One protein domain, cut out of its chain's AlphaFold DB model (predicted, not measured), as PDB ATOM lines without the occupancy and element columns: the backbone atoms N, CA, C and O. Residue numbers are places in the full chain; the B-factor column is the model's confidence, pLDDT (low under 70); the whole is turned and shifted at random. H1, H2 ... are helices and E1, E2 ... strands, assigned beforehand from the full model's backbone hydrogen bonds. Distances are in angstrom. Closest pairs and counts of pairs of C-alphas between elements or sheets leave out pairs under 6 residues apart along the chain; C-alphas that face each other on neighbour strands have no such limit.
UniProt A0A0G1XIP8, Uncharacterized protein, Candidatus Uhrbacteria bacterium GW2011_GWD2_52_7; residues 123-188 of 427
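What this domain is: This is residues 123 to 188 of the 427 residues of an uncharacterized protein of Candidatus Uhrbacteria bacterium GW2011_GWD2_52_7 (UniProt A0A0G1XIP8). A small, strongly twisted sheet of four strands makes the core, with the short helices H1 and H2 well away from each other, each only grazing it. A long stretch without a named element, residues 160 to 174, runs from H1 to H2 past edge strand E1. The printed part has 66 residues, in the order E1 E2 E3 H1 H2 E4; the sheet, E1 E2 E3 E4, is mixed. The class is mixed, helices and strands, with 31 residues in named elements, under half. The whole is compact, radius of gyration of the C-alphas 11.1 A, and only just elongated, spanning 31 by 20 by 19 A.

Where its parts are: E2, residues 130 to 135, is 16.0 A long. E1, residues 123 to 127, begins at C-alpha 123 (2.467, 94.304, -11.278) and is 12.4 A long. E3 is residues 144 to 147, 10.3 A, and E4 residues 183 to 187, 10.5 A, ending at C-alpha 187 (13.272, 94.712, -0.906). H1 is residues 153 to 159, 10.1 A, and H2 residues 175 to 178, 5.1 A.

How they stand to each other: E1, E2 and E3 form a meander, each strand the antiparallel neighbour of the one before, and two hairpins. N 125 and O 132 are 2.9 A apart, as are N 133 and O 146. E3, H1, H2 and E4 form a strand-helix-strand unit, two parallel strands with helices between; N 184 and O 145 are 3.0 A apart. H1 grazes the sheet with residues 153 to 157; its closest C-alphas to E2 are Trp 153 and Val 131, 7.4 A. H2 grazes it with residues 175 to 178; its closest C-alphas to E1 are Ala 175 and Ala 127, 6.9 A. H1 and H2 are apart. Every O i to N i+4 pair in H1 is within hydrogen-bond range; H2 is too short for such a pair.

The domain as a whole: The C-alphas farthest apart, of Ser 141 and Ala 165, are 31.8 A apart. The link from H1 to H2 is long, 15 residues. The printed part has no cut, and no printed residue is under 70 in pLDDT.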
ATOM      1  N   MET A 123       1.800  93.912 -10.036       94.69
ATOM      2  CA  MET A 123       2.467  94.304 -11.278       94.69
ATOM      3  C   MET A 123       3.967  94.399 -11.051       94.69
ATOM      4  O   MET A 123       4.395  94.852  -9.991       94.69
ATOM      5  N   ALA A 124       4.751  94.045 -12.064       96.19
ATOM      6  CA  ALA A 124       6.181  94.305 -12.110       96.19
ATOM      7  C   ALA A 124       6.458  95.417 -13.130       96.19
ATOM      8  O   ALA A 124       6.035  95.318 -14.280       96.19
ATOM      9  N   VAL A 125       7.151  96.476 -12.711       96.69
ATOM     10  CA  VAL A 125       7.467  97.627 -13.572       96.69
ATOM     11  C   VAL A 125       8.947  97.978 -13.498       96.69
ATOM     12  O   VAL A 125       9.577  97.813 -12.451       96.69
ATOM     13  N   TYR A 126       9.497  98.510 -14.589       96.44
ATOM     14  CA  TYR A 126      10.849  99.074 -14.613       96.44
ATOM     15  C   TYR A 126      10.789 100.597 -14.693       96.44
ATOM     16  O   TYR A 126      10.265 101.166 -15.653       96.44
ATOM     17  N   ALA A 127      11.321 101.278 -13.678       95.81
ATOM     18  CA  ALA A 127      11.299 102.733 -13.614       95.81
ATOM     19  C   ALA A 127      12.394 103.287 -12.696       95.81
ATOM     20  O   ALA A 127      12.769 102.690 -11.689       95.81
ATOM     21  N   GLU A 128      12.917 104.459 -13.070       93.81
ATOM     22  CA  GLU A 128      14.004 105.150 -12.356       93.81
ATOM     23  C   GLU A 128      15.293 104.313 -12.211       93.81
ATOM     24  O   GLU A 128      16.122 104.579 -11.346       93.81
ATOM     25  N   GLY A 129      15.496 103.337 -13.104       94.44
ATOM     26  CA  GLY A 129      16.659 102.446 -13.095       94.44
ATOM     27  C   GLY A 129      16.493 101.189 -12.238       94.44
ATOM     28  O   GLY A 129      17.428 100.399 -12.162       94.44
ATOM     29  N   ASP A 130      15.322 100.989 -11.633       97.19
ATOM     30  CA  ASP A 130      15.031  99.893 -10.716       97.19
ATOM     31  C   ASP A 130      13.781  99.110 -11.140       97.19
ATOM     32  O   ASP A 130      12.886  99.636 -11.804       97.19
ATOM     33  N   VAL A 131      13.712  97.847 -10.715       97.38
ATOM     34  CA  VAL A 131      12.509  97.015 -10.829       97.38
ATOM     35  C   VAL A 131      11.671  97.185  -9.562       97.38
ATOM     36  O   VAL A 131      12.197  97.161  -8.447       97.38
ATOM     37  N   TRP A 132      10.362  97.343  -9.728       98.00
ATOM     38  CA  TRP A 132       9.406  97.529  -8.639       98.00
ATOM     39  C   TRP A 132       8.264  96.526  -8.751       98.00
ATOM     40  O   TRP A 132       7.749  96.304  -9.845       98.00
ATOM     41  N   LEU A 133       7.822  95.988  -7.613       97.00
ATOM     42  CA  LEU A 133       6.516  95.346  -7.500       97.00
ATOM     43  C   LEU A 133       5.506  96.369  -6.988       97.00
ATOM     44  O   LEU A 133       5.717  96.978  -5.937       97.00
ATOM     45  N   LEU A 134       4.412  96.549  -7.724       95.62
ATOM     46  CA  LEU A 134       3.245  97.316  -7.297       95.62
ATOM     47  C   LEU A 134       2.181  96.323  -6.847       95.62
ATOM     48  O   LEU A 134       1.773  95.464  -7.624       95.62
ATOM     49  N   VAL A 135       1.750  96.426  -5.596       93.88
ATOM     50  CA  VAL A 135       0.776  95.514  -4.997       93.88
ATOM     51  C   VAL A 135      -0.463  96.305  -4.607       93.88
ATOM     52  O   VAL A 135      -0.368  97.330  -3.932       93.88
ATOM     53  N   GLY A 136      -1.628  95.820  -5.024       91.31
ATOM     54  CA  GLY A 136      -2.924  96.452  -4.798       91.31
ATOM     55  C   GLY A 136      -3.405  97.269  -5.998       91.31
ATOM     56  O   GLY A 136      -2.643  97.656  -6.882       91.31
ATOM     57  N   SER A 137      -4.706  97.550  -6.035       88.56
ATOM     58  CA  SER A 137      -5.280  98.453  -7.036       88.56
ATOM     59  C   SER A 137      -4.969  99.916  -6.704       88.56
ATOM     60  O   SER A 137      -4.846 100.276  -5.532       88.56
ATOM     61  N   GLU A 138      -4.922 100.794  -7.712       86.50
ATOM     62  CA  GLU A 138      -4.699 102.239  -7.516       86.50
ATOM     63  C   GLU A 138      -5.716 102.899  -6.568       86.50
ATOM     64  O   GLU A 138      -5.422 103.909  -5.928       86.50
ATOM     65  N   SER A 139      -6.924 102.342  -6.459       88.38
ATOM     66  CA  SER A 139      -7.968 102.836  -5.560       88.38
ATOM     67  C   SER A 139      -7.882 102.255  -4.146       88.38
ATOM     68  O   SER A 139      -8.482 102.829  -3.234       88.38
ATOM     69  N   SER A 140      -7.138 101.163  -3.935       89.25
ATOM     70  CA  SER A 140      -7.027 100.527  -2.622       89.25
ATOM     71  C   SER A 140      -6.164 101.352  -1.671       89.25
ATOM     72  O   SER A 140      -5.110 101.873  -2.039       89.25
ATOM     73  N   SER A 141      -6.608 101.469  -0.417       90.25
ATOM     74  CA  SER A 141      -5.858 102.146   0.649       90.25
ATOM     75  C   SER A 141      -4.676 101.333   1.182       90.25
ATOM     76  O   SER A 141      -3.820 101.892   1.862       90.25
ATOM     77  N   THR A 142      -4.627 100.036   0.873       89.44
ATOM     78  CA  THR A 142      -3.571  99.105   1.300       89.44
ATOM     79  C   THR A 142      -2.520  98.880   0.217       89.44
ATOM     80  O   THR A 142      -1.591  98.104   0.429       89.44
ATOM     81  N   ARG A 143      -2.641  99.555  -0.934       93.81
ATOM     82  CA  ARG A 143      -1.671  99.437  -2.021       93.81
ATOM     83  C   ARG A 143      -0.290  99.914  -1.585       93.81
ATOM     84  O   ARG A 143      -0.170 100.853  -0.794       93.81
ATOM     85  N   TYR A 144       0.745  99.324  -2.157       96.00
ATOM     86  CA  TYR A 144       2.123  99.714  -1.908       96.00
ATOM     87  C   TYR A 144       3.024  99.367  -3.088       96.00
ATOM     88  O   TYR A 144       2.652  98.603  -3.976       96.00
ATOM     89  N   ARG A 145       4.227  99.936  -3.086       96.94
ATOM     90  CA  ARG A 145       5.317  99.527  -3.968       96.94
ATOM     91  C   ARG A 145       6.520  99.095  -3.150       96.94
ATOM     92  O   ARG A 145       6.858  99.748  -2.159       96.94
ATOM     93  N   VAL A 146       7.189  98.048  -3.600       97.75
ATOM     94  CA  VAL A 146       8.435  97.551  -3.016       97.75
ATOM     95  C   VAL A 146       9.475  97.394  -4.117       97.75
ATOM     96  O   VAL A 146       9.154  97.022  -5.247       97.75
ATOM     97  N   LYS A 147      10.723  97.739  -3.808       98.00
ATOM     98  CA  LYS A 147      11.829  97.606  -4.756       98.00
ATOM     99  C   LYS A 147      12.224  96.137  -4.869       98.00
ATOM    100  O   LYS A 147      12.405  95.481  -3.850       98.00
ATOM    101  N   VAL A 148      12.404  95.623  -6.076       97.69
ATOM    102  CA  VAL A 148      12.987  94.292  -6.286       97.69
ATOM    103  C   VAL A 148      14.517  94.420  -6.230       97.69
ATOM    104  O   VAL A 148      15.055  95.402  -6.759       97.69
ATOM    105  N   PRO A 149      15.245  93.499  -5.567       96.56
ATOM    106  CA  PRO A 149      16.703  93.512  -5.551       96.56
ATOM    107  C   PRO A 149      17.259  93.588  -6.973       96.56
ATOM    108  O   PRO A 149      16.831  92.843  -7.839       96.56
ATOM    109  N   SER A 150      18.224  94.473  -7.243       95.19
ATOM    110  CA  SER A 150      18.812  94.593  -8.591       95.19
ATOM    111  C   SER A 150      19.546  93.324  -9.037       95.19
ATOM    112  O   SER A 150      19.730  93.096 -10.230       95.19
ATOM    113  N   TYR A 151      19.998  92.527  -8.068       93.44
ATOM    114  CA  TYR A 151      20.612  91.225  -8.273       93.44
ATOM    115  C   TYR A 151      19.554  90.144  -8.085       93.44
ATOM    116  O   TYR A 151      18.826  90.204  -7.101       93.44
ATOM    117  N   GLY A 152      19.456  89.193  -9.013       94.12
ATOM    118  CA  GLY A 152      18.455  88.132  -8.926       94.12
ATOM    119  C   GLY A 152      16.997  88.587  -9.031       94.12
ATOM    120  O   GLY A 152      16.076  87.939  -8.542       94.12
ATOM    121  N   TRP A 153      16.759  89.739  -9.664       97.12
ATOM    122  CA  TRP A 153      15.400  90.254  -9.830       97.12
ATOM    123  C   TRP A 153      14.510  89.290 -10.628       97.12
ATOM    124  O   TRP A 153      13.302  89.273 -10.419       97.12
ATOM    125  N   GLN A 154      15.094  88.486 -11.520       97.31
ATOM    126  CA  GLN A 154      14.366  87.550 -12.376       97.31
ATOM    127  C   GLN A 154      13.811  86.370 -11.584       97.31
ATOM    128  O   GLN A 154      12.631  86.063 -11.735       97.31
ATOM    129  N   GLY A 155      14.615  85.754 -10.709       96.88
ATOM    130  CA  GLY A 155      14.143  84.692  -9.826       96.88
ATOM    131  C   GLY A 155      13.046  85.198  -8.900       96.88
ATOM    132  O   GLY A 155      11.990  84.575  -8.801       96.88
ATOM    133  N   VAL A 156      13.233  86.389  -8.309       97.56
ATOM    134  CA  VAL A 156      12.181  87.040  -7.512       97.56
ATOM    135  C   VAL A 156      10.915  87.190  -8.347       97.56
ATOM    136  O   VAL A 156       9.897  86.603  -8.002       97.56
ATOM    137  N   LEU A 157      10.959  87.884  -9.482       97.38
ATOM    138  CA  LEU A 157       9.778  88.090 -10.321       97.38
ATOM    139  C   LEU A 157       9.100  86.784 -10.764       97.38
ATOM    140  O   LEU A 157       7.869  86.723 -10.753       97.38
ATOM    141  N   LYS A 158       9.869  85.732 -11.068       96.50
ATOM    142  CA  LYS A 158       9.332  84.419 -11.442       96.50
ATOM    143  C   LYS A 158       8.518  83.795 -10.305       96.50
ATOM    144  O   LYS A 158       7.401  83.355 -10.555       96.50
ATOM    145  N   THR A 159       8.982  83.865  -9.051       96.56
ATOM    146  CA  THR A 159       8.182  83.415  -7.882       96.56
ATOM    147  C   THR A 159       6.909  84.243  -7.654       96.56
ATOM    148  O   THR A 159       5.958  83.784  -7.025       96.56
ATOM    149  N   TRP A 160       6.859  85.464  -8.192       95.94
ATOM    150  CA  TRP A 160       5.676  86.329  -8.197       95.94
ATOM    151  C   TRP A 160       4.800  86.160  -9.456       95.94
ATOM    152  O   TRP A 160       3.842  86.916  -9.648       95.94
ATOM    153  N   GLY A 161       5.095  85.162 -10.295       94.25
ATOM    154  CA  GLY A 161       4.322  84.810 -11.486       94.25
ATOM    155  C   GLY A 161       4.624  85.664 -12.720       94.25
ATOM    156  O   GLY A 161       3.810  85.715 -13.638       94.25
ATOM    157  N   PHE A 162       5.767  86.357 -12.760       94.88
ATOM    158  CA  PHE A 162       6.183  87.156 -13.915       94.88
ATOM    159  C   PHE A 162       7.353  86.500 -14.648       94.88
ATOM    160  O   PHE A 162       8.414  86.267 -14.073       94.88
ATOM    161  N   ALA A 163       7.190  86.275 -15.950       93.19
ATOM    162  CA  ALA A 163       8.271  85.847 -16.828       93.19
ATOM    163  C   ALA A 163       8.912  87.074 -17.496       93.19
ATOM    164  O   ALA A 163       8.316  87.674 -18.386       93.19
ATOM    165  N   ALA A 164      10.123  87.443 -17.070       94.81
ATOM    166  CA  ALA A 164      10.885  88.549 -17.651       94.81
ATOM    167  C   ALA A 164      12.362  88.161 -17.821       94.81
ATOM    168  O   ALA A 164      13.056  87.828 -16.856       94.81
ATOM    169  N   ALA A 165      12.855  88.207 -19.057       93.00
ATOM    170  CA  ALA A 165      14.245  87.908 -19.391       93.00
ATOM    171  C   ALA A 165      15.129  89.169 -19.351       93.00
ATOM    172  O   ALA A 165      16.337  89.093 -19.133       93.00
ATOM    173  N   THR A 166      14.527  90.334 -19.573       94.56
ATOM    174  CA  THR A 166      15.180  91.639 -19.656       94.56
ATOM    175  C   THR A 166      14.282  92.727 -19.066       94.56
ATOM    176  O   THR A 166      13.084  92.527 -18.879       94.56
ATOM    177  N   TYR A 167      14.839  93.910 -18.790       93.38
ATOM    178  CA  TYR A 167      14.039  95.045 -18.310       93.38
ATOM    179  C   TYR A 167      12.999  95.531 -19.330       93.38
ATOM    180  O   TYR A 167      12.006  96.128 -18.926       93.38
ATOM    181  N   ASP A 168      13.207  95.258 -20.621       92.88
ATOM    182  CA  ASP A 168      12.279  95.635 -21.693       92.88
ATOM    183  C   ASP A 168      11.014  94.754 -21.715       92.88
ATOM    184  O   ASP A 168      10.022  95.132 -22.337       92.88
ATOM    185  N   ASP A 169      11.030  93.608 -21.021       92.56
ATOM    186  CA  ASP A 169       9.857  92.738 -20.855       92.56
ATOM    187  C   ASP A 169       8.891  93.258 -19.776       92.56
ATOM    188  O   ASP A 169       7.781  92.746 -19.633       92.56
ATOM    189  N   LEU A 170       9.317  94.252 -18.990       93.69
ATOM    190  CA  LEU A 170       8.523  94.844 -17.921       93.69
ATOM    191  C   LEU A 170       7.784  96.084 -18.411       93.69
ATOM    192  O   LEU A 170       8.298  96.865 -19.216       93.69
ATOM    193  N   ASP A 171       6.599  96.319 -17.846       88.38
ATOM    194  CA  ASP A 171       5.864  97.547 -18.113       88.38
ATOM    195  C   ASP A 171       6.699  98.759 -17.675       88.38
ATOM    196  O   ASP A 171       7.154  98.878 -16.529       88.38
ATOM    197  N   VAL A 172       6.903  99.691 -18.607       85.00
ATOM    198  CA  VAL A 172       7.605 100.945 -18.332       85.00
ATOM    199  C   VAL A 172       6.604 101.927 -17.743       85.00
ATOM    200  O   VAL A 172       5.845 102.579 -18.461       85.00
ATOM    201  N   SER A 173       6.607 102.036 -16.418       76.94
ATOM    202  CA  SER A 173       5.756 102.983 -15.705       76.94
ATOM    203  C   SER A 173       6.412 104.360 -15.605       76.94
ATOM    204  O   SER A 173       7.636 104.512 -15.536       76.94
ATOM    205  N   THR A 174       5.590 105.406 -15.585       74.88
ATOM    206  CA  THR A 174       6.073 106.768 -15.342       74.88
ATOM    207  C   THR A 174       6.307 107.010 -13.850       74.88
ATOM    208  O   THR A 174       5.583 106.503 -12.996       74.88
ATOM    209  N   ALA A 175       7.261 107.884 -13.510       77.25
ATOM    210  CA  ALA A 175       7.493 108.302 -12.121       77.25
ATOM    211  C   ALA A 175       6.210 108.814 -11.420       77.25
ATOM    212  O   ALA A 175       6.052 108.671 -10.207       77.25
ATOM    213  N   SER A 176       5.265 109.385 -12.183       82.50
ATOM    214  CA  SER A 176       3.962 109.826 -11.674       82.50
ATOM    215  C   SER A 176       3.056 108.687 -11.211       82.50
ATOM    216  O   SER A 176       2.416 108.835 -10.175       82.50
ATOM    217  N   GLU A 177       3.002 107.571 -11.939       86.12
ATOM    218  CA  GLU A 177       2.189 106.398 -11.578       86.12
ATOM    219  C   GLU A 177       2.780 105.701 -10.360       86.12
ATOM    220  O   GLU A 177       2.086 105.473  -9.369       86.12
ATOM    221  N   LEU A 178       4.100 105.494 -10.378       92.69
ATOM    222  CA  LEU A 178       4.858 104.987  -9.245       92.69
ATOM    223  C   LEU A 178       4.556 105.780  -7.966       92.69
ATOM    224  O   LEU A 178       4.393 105.188  -6.899       92.69
ATOM    225  N   GLY A 179       4.495 107.113  -8.045       93.06
ATOM    226  CA  GLY A 179       4.226 107.993  -6.905       93.06
ATOM    227  C   GLY A 179       2.835 107.832  -6.279       93.06
ATOM    228  O   GLY A 179       2.616 108.311  -5.166       93.06
ATOM    229  N   THR A 180       1.903 107.152  -6.952       94.25
ATOM    230  CA  THR A 180       0.575 106.850  -6.397       94.25
ATOM    231  C   THR A 180       0.588 105.664  -5.431       94.25
ATOM    232  O   THR A 180      -0.342 105.544  -4.630       94.25
ATOM    233  N   TYR A 181       1.637 104.834  -5.464       96.19
ATOM    234  CA  TYR A 181       1.843 103.683  -4.589       96.19
ATOM    235  C   TYR A 181       2.814 104.043  -3.449       96.19
ATOM    236  O   TYR A 181       3.974 104.373  -3.709       96.19
ATOM    237  N   PRO A 182       2.377 103.991  -2.175       97.00
ATOM    238  CA  PRO A 182       3.252 104.202  -1.024       97.00
ATOM    239  C   PRO A 182       4.458 103.256  -1.030       97.00
ATOM    240  O   PRO A 182       4.307 102.049  -1.194       97.00
ATOM    241  N   LEU A 183       5.659 103.803  -0.837       97.12
ATOM    242  CA  LEU A 183       6.886 103.015  -0.730       97.12
ATOM    243  C   LEU A 183       6.936 102.282   0.614       97.12
ATOM    244  O   LEU A 183       6.898 102.935   1.658       97.12
ATOM    245  N   VAL A 184       7.102 100.959   0.586       97.50
ATOM    246  CA  VAL A 184       7.494 100.183   1.773       97.50
ATOM    247  C   VAL A 184       9.012 100.039   1.840       97.50
ATOM    248  O   VAL A 184       9.706 100.050   0.823       97.50
ATOM    249  N   SER A 185       9.543  99.968   3.059       96.12
ATOM    250  CA  SER A 185      10.972  99.760   3.292       96.12
ATOM    251  C   SER A 185      11.399  98.340   2.934       96.12
ATOM    252  O   SER A 185      10.628  97.407   3.132       96.12
ATOM    253  N   GLY A 186      12.659  98.181   2.532       95.12
ATOM    254  CA  GLY A 186      13.241  96.878   2.217       95.12
ATOM    255  C   GLY A 186      13.157  96.542   0.732       95.12
ATOM    256  O   GLY A 186      12.963  97.425  -0.108       95.12
ATOM    257  N   PHE A 187      13.349  95.261   0.437       96.81
ATOM    258  CA  PHE A 187      13.272  94.712  -0.906       96.81
ATOM    259  C   PHE A 187      12.230  93.597  -0.962       96.81
ATOM    260  O   PHE A 187      11.898  93.007   0.062       96.81
ATOM    261  N   ALA A 188      11.713  93.324  -2.156       96.62
ATOM    262  CA  ALA A 188      10.911  92.139  -2.397       96.62
ATOM    263  C   ALA A 188      11.791  90.891  -2.287       96.62
ATOM    264  O   ALA A 188      12.853  90.835  -2.907       96.62
TER     265      ALA A 188